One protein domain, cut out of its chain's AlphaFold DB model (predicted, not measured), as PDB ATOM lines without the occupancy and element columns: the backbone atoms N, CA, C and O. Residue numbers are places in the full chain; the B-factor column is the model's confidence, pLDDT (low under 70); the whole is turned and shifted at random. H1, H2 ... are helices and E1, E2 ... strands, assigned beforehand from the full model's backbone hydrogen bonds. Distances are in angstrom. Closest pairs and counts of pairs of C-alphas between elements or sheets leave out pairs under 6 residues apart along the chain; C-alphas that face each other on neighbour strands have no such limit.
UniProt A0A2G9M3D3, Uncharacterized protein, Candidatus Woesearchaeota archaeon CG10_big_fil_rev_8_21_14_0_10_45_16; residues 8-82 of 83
ATOM      1  N   GLN A   8      24.043 -32.213 -54.967       77.81
ATOM      2  CA  GLN A   8      22.728 -32.868 -54.945       77.81
ATOM      3  C   GLN A   8      22.091 -32.864 -53.548       77.81
ATOM      4  O   GLN A   8      20.873 -32.735 -53.440       77.81
ATOM      5  N   LYS A   9      22.894 -32.944 -52.476       82.19
ATOM      6  CA  LYS A   9      22.391 -32.793 -51.097       82.19
ATOM      7  C   LYS A   9      21.828 -31.394 -50.854       82.19
ATOM      8  O   LYS A   9      20.741 -31.268 -50.300       82.19
ATOM      9  N   TRP A  10      22.532 -30.354 -51.298       86.69
ATOM     10  CA  TRP A  10      22.042 -28.977 -51.204       86.69
ATOM     11  C   TRP A  10      20.763 -28.767 -52.006       86.69
ATOM     12  O   TRP A  10      19.798 -28.220 -51.477       86.69
ATOM     13  N   THR A  11      20.715 -29.277 -53.239       85.56
ATOM     14  CA  THR A  11      19.505 -29.229 -54.065       85.56
ATOM     15  C   THR A  11      18.325 -29.902 -53.368       85.56
ATOM     16  O   THR A  11      17.223 -29.360 -53.385       85.56
ATOM     17  N   PHE A  12      18.547 -31.037 -52.698       87.06
ATOM     18  CA  PHE A  12      17.507 -31.734 -51.942       87.06
ATOM     19  C   PHE A  12      16.987 -30.906 -50.760       87.06
ATOM     20  O   PHE A  12      15.776 -30.761 -50.607       87.06
ATOM     21  N   TYR A  13      17.873 -30.297 -49.965       90.44
ATOM     22  CA  TYR A  13      17.455 -29.436 -48.854       90.44
ATOM     23  C   TYR A  13      16.663 -28.214 -49.320       90.44
ATOM     24  O   TYR A  13      15.660 -27.867 -48.699       90.44
ATOM     25  N   VAL A  14      17.066 -27.592 -50.431       89.94
ATOM     26  CA  VAL A  14      16.339 -26.458 -51.019       89.94
ATOM     27  C   VAL A  14      14.955 -26.890 -51.507       89.94
ATOM     28  O   VAL A  14      13.975 -26.200 -51.232       89.94
ATOM     29  N   LEU A  15      14.846 -28.047 -52.166       90.81
ATOM     30  CA  LEU A  15      13.565 -28.621 -52.592       90.81
ATOM     31  C   LEU A  15      12.644 -28.905 -51.404       90.81
ATOM     32  O   LEU A  15      11.483 -28.500 -51.418       90.81
ATOM     33  N   CYS A  16      13.160 -29.541 -50.352       89.31
ATOM     34  CA  CYS A  16      12.401 -29.768 -49.125       89.31
ATOM     35  C   CYS A  16      11.964 -28.450 -48.474       89.31
ATOM     36  O   CYS A  16      10.810 -28.326 -48.072       89.31
ATOM     37  N   GLY A  17      12.847 -27.450 -48.419       90.75
ATOM     38  CA  GLY A  17      12.527 -26.120 -47.905       90.75
ATOM     39  C   GLY A  17      11.402 -25.448 -48.693       90.75
ATOM     40  O   GLY A  17      10.437 -24.972 -48.100       90.75
ATOM     41  N   LEU A  18      11.469 -25.476 -50.025       89.44
ATOM     42  CA  LEU A  18      10.425 -24.940 -50.902       89.44
ATOM     43  C   LEU A  18       9.076 -25.627 -50.681       89.44
ATOM     44  O   LEU A  18       8.057 -24.946 -50.595       89.44
ATOM     45  N   ILE A  19       9.060 -26.953 -50.532       90.75
ATOM     46  CA  ILE A  19       7.830 -27.700 -50.241       90.75
ATOM     47  C   ILE A  19       7.226 -27.238 -48.912       90.75
ATOM     48  O   ILE A  19       6.030 -26.957 -48.849       90.75
ATOM     49  N   VAL A  20       8.040 -27.096 -47.861       89.12
ATOM     50  CA  VAL A  20       7.568 -26.604 -46.556       89.12
ATOM     51  C   VAL A  20       6.998 -25.189 -46.676       89.12
ATOM     52  O   VAL A  20       5.916 -24.925 -46.154       89.12
ATOM     53  N   VAL A  21       7.665 -24.296 -47.411       87.81
ATOM     54  CA  VAL A  21       7.177 -22.929 -47.649       87.81
ATOM     55  C   VAL A  21       5.826 -22.942 -48.370       87.81
ATOM     56  O   VAL A  21       4.903 -22.262 -47.927       87.81
ATOM     57  N   VAL A  22       5.661 -23.749 -49.423       87.62
ATOM     58  CA  VAL A  22       4.388 -23.870 -50.159       87.62
ATOM     59  C   VAL A  22       3.269 -24.387 -49.258       87.62
ATOM     60  O   VAL A  22       2.151 -23.874 -49.326       87.62
ATOM     61  N   LEU A  23       3.549 -25.358 -48.388       85.81
ATOM     62  CA  LEU A  23       2.562 -25.882 -47.443       85.81
ATOM     63  C   LEU A  23       2.116 -24.806 -46.443       85.81
ATOM     64  O   LEU A  23       0.916 -24.618 -46.243       85.81
ATOM     65  N   VAL A  24       3.060 -24.056 -45.869       84.12
ATOM     66  CA  VAL A  24       2.755 -22.961 -44.932       84.12
ATOM     67  C   VAL A  24       1.951 -21.853 -45.620       84.12
ATOM     68  O   VAL A  24       0.930 -21.414 -45.089       84.12
ATOM     69  N   PHE A  25       2.356 -21.442 -46.824       81.00
ATOM     70  CA  PHE A  25       1.632 -20.433 -47.602       81.00
ATOM     71  C   PHE A  25       0.224 -20.895 -47.984       81.00
ATOM     72  O   PHE A  25      -0.717 -20.115 -47.876       81.00
ATOM     73  N   SER A  26       0.050 -22.158 -48.371       74.50
ATOM     74  CA  SER A  26      -1.259 -22.699 -48.766       74.50
ATOM     75  C   SER A  26      -2.268 -22.670 -47.611       74.50
ATOM     76  O   SER A  26      -3.438 -22.334 -47.814       74.50
ATOM     77  N   ILE A  27      -1.812 -22.960 -46.387       74.19
ATOM     78  CA  ILE A  27      -2.640 -22.868 -45.174       74.19
ATOM     79  C   ILE A  27      -2.974 -21.401 -44.863       74.19
ATOM     80  O   ILE A  27      -4.128 -21.078 -44.578       74.19
ATOM     81  N   GLY A  28      -1.993 -20.498 -44.965       74.38
ATOM     82  CA  GLY A  28      -2.192 -19.063 -44.733       74.38
ATOM     83  C   GLY A  28      -3.181 -18.421 -45.712       74.38
ATOM     84  O   GLY A  28      -4.105 -17.727 -45.290       74.38
ATOM     85  N   VAL A  29      -3.036 -18.703 -47.010       73.88
ATOM     86  CA  VAL A  29      -3.908 -18.178 -48.076       73.88
ATOM     87  C   VAL A  29      -5.343 -18.672 -47.921       73.88
ATOM     88  O   VAL A  29      -6.273 -17.894 -48.107       73.88
ATOM     89  N   SER A  30      -5.536 -19.934 -47.528       68.31
ATOM     90  CA  SER A  30      -6.876 -20.495 -47.312       68.31
ATOM     91  C   SER A  30      -7.628 -19.781 -46.184       68.31
ATOM     92  O   SER A  30      -8.829 -19.546 -46.298       68.31
ATOM     93  N   ARG A  31      -6.921 -19.390 -45.114       70.25
ATOM     94  CA  ARG A  31      -7.514 -18.633 -44.002       70.25
ATOM     95  C   ARG A  31      -7.843 -17.196 -44.389       70.25
ATOM     96  O   ARG A  31      -8.955 -16.753 -44.129       70.25
ATOM     97  N   LEU A  32      -6.916 -16.511 -45.060       73.69
ATOM     98  CA  LEU A  32      -7.116 -15.145 -45.556       73.69
ATOM     99  C   LEU A  32      -8.285 -15.055 -46.545       73.69
ATOM    100  O   LEU A  32      -9.157 -14.211 -46.378       73.69
ATOM    101  N   GLN A  33      -8.369 -15.972 -47.515       77.88
ATOM    102  CA  GLN A  33      -9.492 -16.001 -48.458       77.88
ATOM    103  C   GLN A  33     -10.837 -16.252 -47.775       77.88
ATOM    104  O   GLN A  33     -11.838 -15.666 -48.183       77.88
ATOM    105  N   GLY A  34     -10.875 -17.121 -46.761       79.81
ATOM    106  CA  GLY A  34     -12.087 -17.343 -45.976       79.81
ATOM    107  C   GLY A  34     -12.510 -16.076 -45.232       79.81
ATOM    108  O   GLY A  34     -13.665 -15.659 -45.316       79.81
ATOM    109  N   GLU A  35     -11.575 -15.417 -44.555       82.38
ATOM    110  CA  GLU A  35     -11.866 -14.203 -43.793       82.38
ATOM    111  C   GLU A  35     -12.337 -13.052 -44.694       82.38
ATOM    112  O   GLU A  35     -13.362 -12.427 -44.413       82.38
ATOM    113  N   ASP A  36     -11.680 -12.847 -45.838       84.81
ATOM    114  CA  ASP A  36     -12.075 -11.841 -46.828       84.81
ATOM    115  C   ASP A  36     -13.442 -12.147 -47.455       84.81
ATOM    116  O   ASP A  36     -14.281 -11.252 -47.601       84.81
ATOM    117  N   ALA A  37     -13.715 -13.411 -47.797       82.94
ATOM    118  CA  ALA A  37     -15.005 -13.817 -48.350       82.94
ATOM    119  C   ALA A  37     -16.145 -13.616 -47.339       82.94
ATOM    120  O   ALA A  37     -17.229 -13.149 -47.705       82.94
ATOM    121  N   TYR A  38     -15.898 -13.926 -46.065       86.31
ATOM    122  CA  TYR A  38     -16.843 -13.689 -44.980       86.31
ATOM    123  C   TYR A  38     -17.104 -12.196 -44.776       86.31
ATOM    124  O   TYR A  38     -18.266 -11.778 -44.782       86.31
ATOM    125  N   ASN A  39     -16.045 -11.389 -44.663       85.00
ATOM    126  CA  ASN A  39     -16.149  -9.944 -44.473       85.00
ATOM    127  C   ASN A  39     -16.877  -9.282 -45.647       85.00
ATOM    128  O   ASN A  39     -17.803  -8.501 -45.431       85.00
ATOM    129  N   SER A  40     -16.549  -9.663 -46.884       87.88
ATOM    130  CA  SER A  40     -17.225  -9.158 -48.083       87.88
ATOM    131  C   SER A  40     -18.708  -9.547 -48.124       87.88
ATOM    132  O   SER A  40     -19.558  -8.727 -48.477       87.88
ATOM    133  N   CYS A  41     -19.051 -10.777 -47.727       86.94
ATOM    134  CA  CYS A  41     -20.439 -11.231 -47.652       86.94
ATOM    135  C   CYS A  41     -21.239 -10.433 -46.617       86.94
ATOM    136  O   CYS A  41     -22.319  -9.931 -46.936       86.94
ATOM    137  N   ILE A  42     -20.696 -10.260 -45.407       86.44
ATOM    138  CA  ILE A  42     -21.339  -9.467 -44.356       86.44
ATOM    139  C   ILE A  42     -21.500  -8.023 -44.808       86.44
ATOM    140  O   ILE A  42     -22.611  -7.504 -44.740       86.44
ATOM    141  N   GLN A  43     -20.448  -7.405 -45.346       87.50
ATOM    142  CA  GLN A  43     -20.489  -6.021 -45.807       87.50
ATOM    143  C   GLN A  43     -21.568  -5.800 -46.874       87.50
ATOM    144  O   GLN A  43     -22.392  -4.898 -46.729       87.50
ATOM    145  N   LYS A  44     -21.664  -6.675 -47.884       86.81
ATOM    146  CA  LYS A  44     -22.729  -6.593 -48.900       86.81
ATOM    147  C   LYS A  44     -24.129  -6.688 -48.295       86.81
ATOM    148  O   LYS A  44     -25.058  -6.026 -48.762       86.81
ATOM    149  N   LYS A  45     -24.303  -7.510 -47.257       83.38
ATOM    150  CA  LYS A  45     -25.574  -7.638 -46.532       83.38
ATOM    151  C   LYS A  45     -25.876  -6.402 -45.685       83.38
ATOM    152  O   LYS A  45     -27.037  -5.999 -45.648       83.38
ATOM    153  N   CYS A  46     -24.864  -5.778 -45.075       84.44
ATOM    154  CA  CYS A  46     -24.997  -4.479 -44.408       84.44
ATOM    155  C   CYS A  46     -25.499  -3.416 -45.384       84.44
ATOM    156  O   CYS A  46     -26.465  -2.720 -45.093       84.44
ATOM    157  N   GLU A  47     -24.847  -3.310 -46.542       86.88
ATOM    158  CA  GLU A  47     -25.123  -2.277 -47.544       86.88
ATOM    159  C   GLU A  47     -26.505  -2.463 -48.180       86.88
ATOM    160  O   GLU A  47     -27.208  -1.488 -48.427       86.88
ATOM    161  N   SER A  48     -26.935  -3.713 -48.385       83.31
ATOM    162  CA  SER A  48     -28.224  -4.015 -49.024       83.31
ATOM    163  C   SER A  48     -29.418  -3.991 -48.063       83.31
ATOM    164  O   SER A  48     -30.534  -3.693 -48.480       83.31
ATOM    165  N   GLY A  49     -29.224  -4.369 -46.794       74.19
ATOM    166  CA  GLY A  49     -30.309  -4.553 -45.819       74.19
ATOM    167  C   GLY A  49     -30.305  -3.569 -44.643       74.19
ATOM    168  O   GLY A  49     -31.275  -3.524 -43.883       74.19
ATOM    169  N   GLY A  50     -29.233  -2.794 -44.470       77.50
ATOM    170  CA  GLY A  50     -28.966  -1.971 -43.289       77.50
ATOM    171  C   GLY A  50     -28.268  -2.741 -42.155       77.50
ATOM    172  O   GLY A  50     -28.203  -3.973 -42.154       77.50
ATOM    173  N   GLU A  51     -27.785  -2.020 -41.135       73.69
ATOM    174  CA  GLU A  51     -27.002  -2.566 -40.001       73.69
ATOM    175  C   GLU A  51     -27.675  -3.735 -39.258       73.69
ATOM    176  O   GLU A  51     -27.012  -4.589 -38.675       73.69
ATOM    177  N   LYS A  52     -29.004  -3.856 -39.306       73.75
ATOM    178  CA  LYS A  52     -29.709  -4.977 -38.659       73.75
ATOM    179  C   LYS A  52     -29.421  -6.338 -39.303       73.75
ATOM    180  O   LYS A  52     -29.681  -7.365 -38.677       73.75
ATOM    181  N   TYR A  53     -28.933  -6.378 -40.541       70.19
ATOM    182  CA  TYR A  53     -28.606  -7.630 -41.230       70.19
ATOM    183  C   TYR A  53     -27.164  -8.082 -40.983       70.19
ATOM    184  O   TYR A  53     -26.904  -9.278 -41.066       70.19
ATOM    185  N   CYS A  54     -26.264  -7.176 -40.587       70.25
ATOM    186  CA  CYS A  54     -24.867  -7.505 -40.294       70.25
ATOM    187  C   CYS A  54     -24.686  -8.266 -38.979       70.25
ATOM    188  O   CYS A  54     -23.791  -9.093 -38.834       70.25
ATOM    189  N   THR A  55     -25.581  -8.013 -38.029       73.31
ATOM    190  CA  THR A  55     -25.586  -8.614 -36.692       73.31
ATOM    191  C   THR A  55     -26.537  -9.802 -36.584       73.31
ATOM    192  O   THR A  55     -26.587 -10.470 -35.549       73.31
ATOM    193  N   LYS A  56     -27.296 -10.109 -37.645       81.12
ATOM    194  CA  LYS A  56     -28.203 -11.256 -37.646       81.12
ATOM    195  C   LYS A  56     -27.408 -12.554 -37.693       81.12
ATOM    196  O   LYS A  56     -26.778 -12.884 -38.693       81.12
ATOM    197  N   SER A  57     -27.599 -13.364 -36.658       78.25
ATOM    198  CA  SER A  57     -27.116 -14.742 -36.529       78.25
ATOM    199  C   SER A  57     -27.263 -15.589 -37.799       78.25
ATOM    200  O   SER A  57     -26.375 -16.368 -38.128       78.25
ATOM    201  N   ARG A  58     -28.369 -15.425 -38.538       82.31
ATOM    202  CA  ARG A  58     -28.630 -16.152 -39.790       82.31
ATOM    203  C   ARG A  58     -27.675 -15.757 -40.922       82.31
ATOM    204  O   ARG A  58     -27.210 -16.634 -41.640       82.31
ATOM    205  N   GLU A  59     -27.382 -14.467 -41.075       82.31
ATOM    206  CA  GLU A  59     -26.487 -13.978 -42.131       82.31
ATOM    207  C   GLU A  59     -25.029 -14.288 -41.792       82.31
ATOM    208  O   GLU A  59     -24.301 -14.758 -42.658       82.31
ATOM    209  N   ILE A  60     -24.640 -14.156 -40.519       80.44
ATOM    210  CA  ILE A  60     -23.328 -14.593 -40.016       80.44
ATOM    211  C   ILE A  60     -23.101 -16.076 -40.318       80.44
ATOM    212  O   ILE A  60     -22.044 -16.448 -40.821       80.44
ATOM    213  N   ASN A  61     -24.108 -16.920 -40.078       83.94
ATOM    214  CA  ASN A  61     -24.007 -18.355 -40.334       83.94
ATOM    215  C   ASN A  61     -23.886 -18.660 -41.840       83.94
ATOM    216  O   ASN A  61     -22.964 -19.355 -42.261       83.94
ATOM    217  N   ASN A  62     -24.742 -18.054 -42.668       84.62
ATOM    218  CA  ASN A  62     -24.693 -18.221 -44.123       84.62
ATOM    219  C   ASN A  62     -23.372 -17.732 -44.736       84.62
ATOM    220  O   ASN A  62     -22.779 -18.438 -45.551       84.62
ATOM    221  N   CYS A  63     -22.901 -16.545 -44.347       86.19
ATOM    222  CA  CYS A  63     -21.645 -15.991 -44.842       86.19
ATOM    223  C   CYS A  63     -20.445 -16.818 -44.372       86.19
ATOM    224  O   CYS A  63     -19.527 -17.048 -45.153       86.19
ATOM    225  N   CYS A  64     -20.460 -17.314 -43.131       86.44
ATOM    226  CA  CYS A  64     -19.379 -18.144 -42.610       86.44
ATOM    227  C   CYS A  64     -19.278 -19.489 -43.339       86.44
ATOM    228  O   CYS A  64     -18.194 -19.871 -43.774       86.44
ATOM    229  N   LEU A  65     -20.409 -20.170 -43.547       83.44
ATOM    230  CA  LEU A  65     -20.456 -21.418 -44.311       83.44
ATOM    231  C   LEU A  65     -20.032 -21.207 -45.772       83.44
ATOM    232  O   LEU A  65     -19.264 -22.002 -46.313       83.44
ATOM    233  N   GLY A  66     -20.484 -20.117 -46.403       81.75
ATOM    234  CA  GLY A  66     -20.096 -19.759 -47.772       81.75
ATOM    235  C   GLY A  66     -18.600 -19.466 -47.920       81.75
ATOM    236  O   GLY A  66     -17.999 -19.804 -48.936       81.75
ATOM    237  N   ALA A  67     -17.985 -18.918 -46.874       83.94
ATOM    238  CA  ALA A  67     -16.557 -18.639 -46.797       83.94
ATOM    239  C   ALA A  67     -15.699 -19.848 -46.371       83.94
ATOM    240  O   ALA A  67     -14.519 -19.691 -46.070       83.94
ATOM    241  N   ARG A  68     -16.279 -21.060 -46.330       81.00
ATOM    242  CA  ARG A  68     -15.635 -22.297 -45.836       81.00
ATOM    243  C   ARG A  68     -15.161 -22.220 -44.377       81.00
ATOM    244  O   ARG A  68     -14.327 -23.017 -43.954       81.00
ATOM    245  N   GLY A  69     -15.707 -21.288 -43.603       80.88
ATOM    246  CA  GLY A  69     -15.520 -21.216 -42.162       80.88
ATOM    247  C   GLY A  69     -16.452 -22.176 -41.417       80.88
ATOM    248  O   GLY A  69     -17.440 -22.684 -41.947       80.88
ATOM    249  N   GLN A  70     -16.138 -22.419 -40.150       83.12
ATOM    250  CA  GLN A  70     -17.009 -23.098 -39.198       83.12
ATOM    251  C   GLN A  70     -17.636 -22.090 -38.253       83.12
ATOM    252  O   GLN A  70     -16.960 -21.232 -37.689       83.12
ATOM    253  N   VAL A  71     -18.934 -22.237 -38.032       83.31
ATOM    254  CA  VAL A  71     -19.644 -21.418 -37.058       83.31
ATOM    255  C   VAL A  71     -19.432 -22.004 -35.672       83.31
ATOM    256  O   VAL A  71     -19.731 -23.173 -35.431       83.31
ATOM    257  N   ALA A  72     -18.922 -21.186 -34.763       82.19
ATOM    258  CA  ALA A  72     -18.750 -21.519 -33.361       82.19
ATOM    259  C   ALA A  72     -19.544 -20.539 -32.492       82.19
ATOM    260  O   ALA A  72     -19.777 -19.390 -32.870       82.19
ATOM    261  N   GLN A  73     -19.953 -20.986 -31.309       80.00
ATOM    262  CA  GLN A  73     -20.519 -20.106 -30.294       80.00
ATOM    263  C   GLN A  73     -19.414 -19.719 -29.310       80.00
ATOM    264  O   GLN A  73     -18.763 -20.593 -28.739       80.00
ATOM    265  N   LYS A  74     -19.199 -18.418 -29.110       75.75
ATOM    266  CA  LYS A  74     -18.259 -17.882 -28.118       75.75
ATOM    267  C   LYS A  74     -18.945 -16.748 -27.364       75.75
ATOM    268  O   LYS A  74     -19.488 -15.842 -27.993       75.75
ATOM    269  N   ASP A  75     -18.975 -16.826 -26.034       73.94
ATOM    270  CA  ASP A  75     -19.573 -15.799 -25.161       73.94
ATOM    271  C   ASP A  75     -21.026 -15.431 -25.535       73.94
ATOM    272  O   ASP A  75     -21.419 -14.264 -25.556       73.94
ATOM    273  N   GLY A  76     -21.830 -16.433 -25.910       72.19
ATOM    274  CA  GLY A  76     -23.226 -16.239 -26.328       72.19
ATOM    275  C   GLY A  76     -23.413 -15.592 -27.709       72.19
ATOM    276  O   GLY A  76     -24.551 -15.372 -28.123       72.19
ATOM    277  N   LYS A  77     -22.331 -15.319 -28.453       71.69
ATOM    278  CA  LYS A  77     -22.351 -14.786 -29.823       71.69
ATOM    279  C   LYS A  77     -21.891 -15.844 -30.828       71.69
ATOM    280  O   LYS A  77     -21.074 -16.708 -30.514       71.69
ATOM    281  N   LEU A  78     -22.430 -15.786 -32.046       74.06
ATOM    282  CA  LEU A  78     -21.962 -16.615 -33.160       74.06
ATOM    283  C   LEU A  78     -20.714 -15.977 -33.762       74.06
ATOM    284  O   LEU A  78     -20.721 -14.791 -34.086       74.06
ATOM    285  N   VAL A  79     -19.662 -16.771 -33.911       76.69
ATOM    286  CA  VAL A  79     -18.374 -16.349 -34.457       76.69
ATOM    287  C   VAL A  79     -17.989 -17.296 -35.584       76.69
ATOM    288  O   VAL A  79     -18.192 -18.507 -35.477       76.69
ATOM    289  N   CYS A  80     -17.440 -16.749 -36.664       80.56
ATOM    290  CA  CYS A  80     -16.891 -17.550 -37.747       80.56
ATOM    291  C   CYS A  80     -15.432 -17.909 -37.450       80.56
ATOM    292  O   CYS A  80     -14.648 -17.044 -37.064       80.56
ATOM    293  N   VAL A  81     -15.073 -19.181 -37.613       81.88
ATOM    294  CA  VAL A  81     -13.728 -19.707 -37.372       81.88
ATOM    295  C   VAL A  81     -13.217 -20.365 -38.646       81.88
ATOM    296  O   VAL A  81     -13.799 -21.336 -39.124       81.88
ATOM    297  N   PHE A  82     -12.102 -19.878 -39.173       77.81
ATOM    298  CA  PHE A  82     -11.428 -20.468 -40.330       77.81
ATOM    299  C   PHE A  82     -10.379 -21.466 -39.829       77.81
ATOM    300  O   PHE A  82      -9.476 -21.089 -39.081       77.81
TER     301      PHE A  82
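What this domain is: This is residues 8 to 82 of the 83 residues of an uncharacterized protein of Candidatus Woesearchaeota archaeon CG10_big_fil_rev_8_21_14_0_10_45_16 (UniProt A0A2G9M3D3). One long helix, H1, runs the length of the model; its first part, residues 8 to 29, sticks out as a bare arm, and its far part belongs to a small compact head. There the chain turns through the short H2, H3 folds back along H1, and the hairpin E1 and E2 packs on H3. The printed part has 75 residues, with the order H1, H2, H3, E1, E2, and the two strands are antiparallel. It is mostly helix and extended, with a radius of gyration of the C-alphas of 18.2 A and spans of 61 by 26 by 14 A.

Where its parts are: H1, residues 8 to 49, begins at C-alpha 8 (22.728, -32.868, -54.945) and measures 60.8 A. H2 is residues 51 to 54. H3, residues 57 to 66, measures 14.2 A. E1, residues 70 to 74, measures 12.3 A. E2, residues 77 to 81, measures 12.5 A and ends at C-alpha 81 (-13.728, -19.707, -37.372).

How they stand to each other: H1 touches H2 with residues 42 to 46 alone; the closest C-alphas, of Cys 46 and Cys 54, are 5.1 A apart. H1 touches H3 with residues 37 to 45 alone, closest at the C-alphas of Tyr 38 and Cys 63, 5.3 A. H1 and H3 run opposite ways at a shallow tilt of 34 degrees, only just short of steep. The closest C-alphas of H3 and E2, Cys 64 and Cys 80, are 5.5 A apart. In the hairpin E1 and E2, N 72 and O 79 are within hydrogen-bond range at 2.9 A. H1 and E1 are apart. Every O i to N i+4 pair is within hydrogen-bond range in H1 and H3; H2 is too short for such a pair.

The domain as a whole: The C-alphas of Gln 8 and Lys 52, the two farthest apart, are 61.6 A apart. Without residues 8 to 29, which stand free, the body spans 28 by 25 by 13 A. The printed part has no cut, and the four links are tight. Mean pLDDT of the printed part is 81.5; residue 30 is under 70.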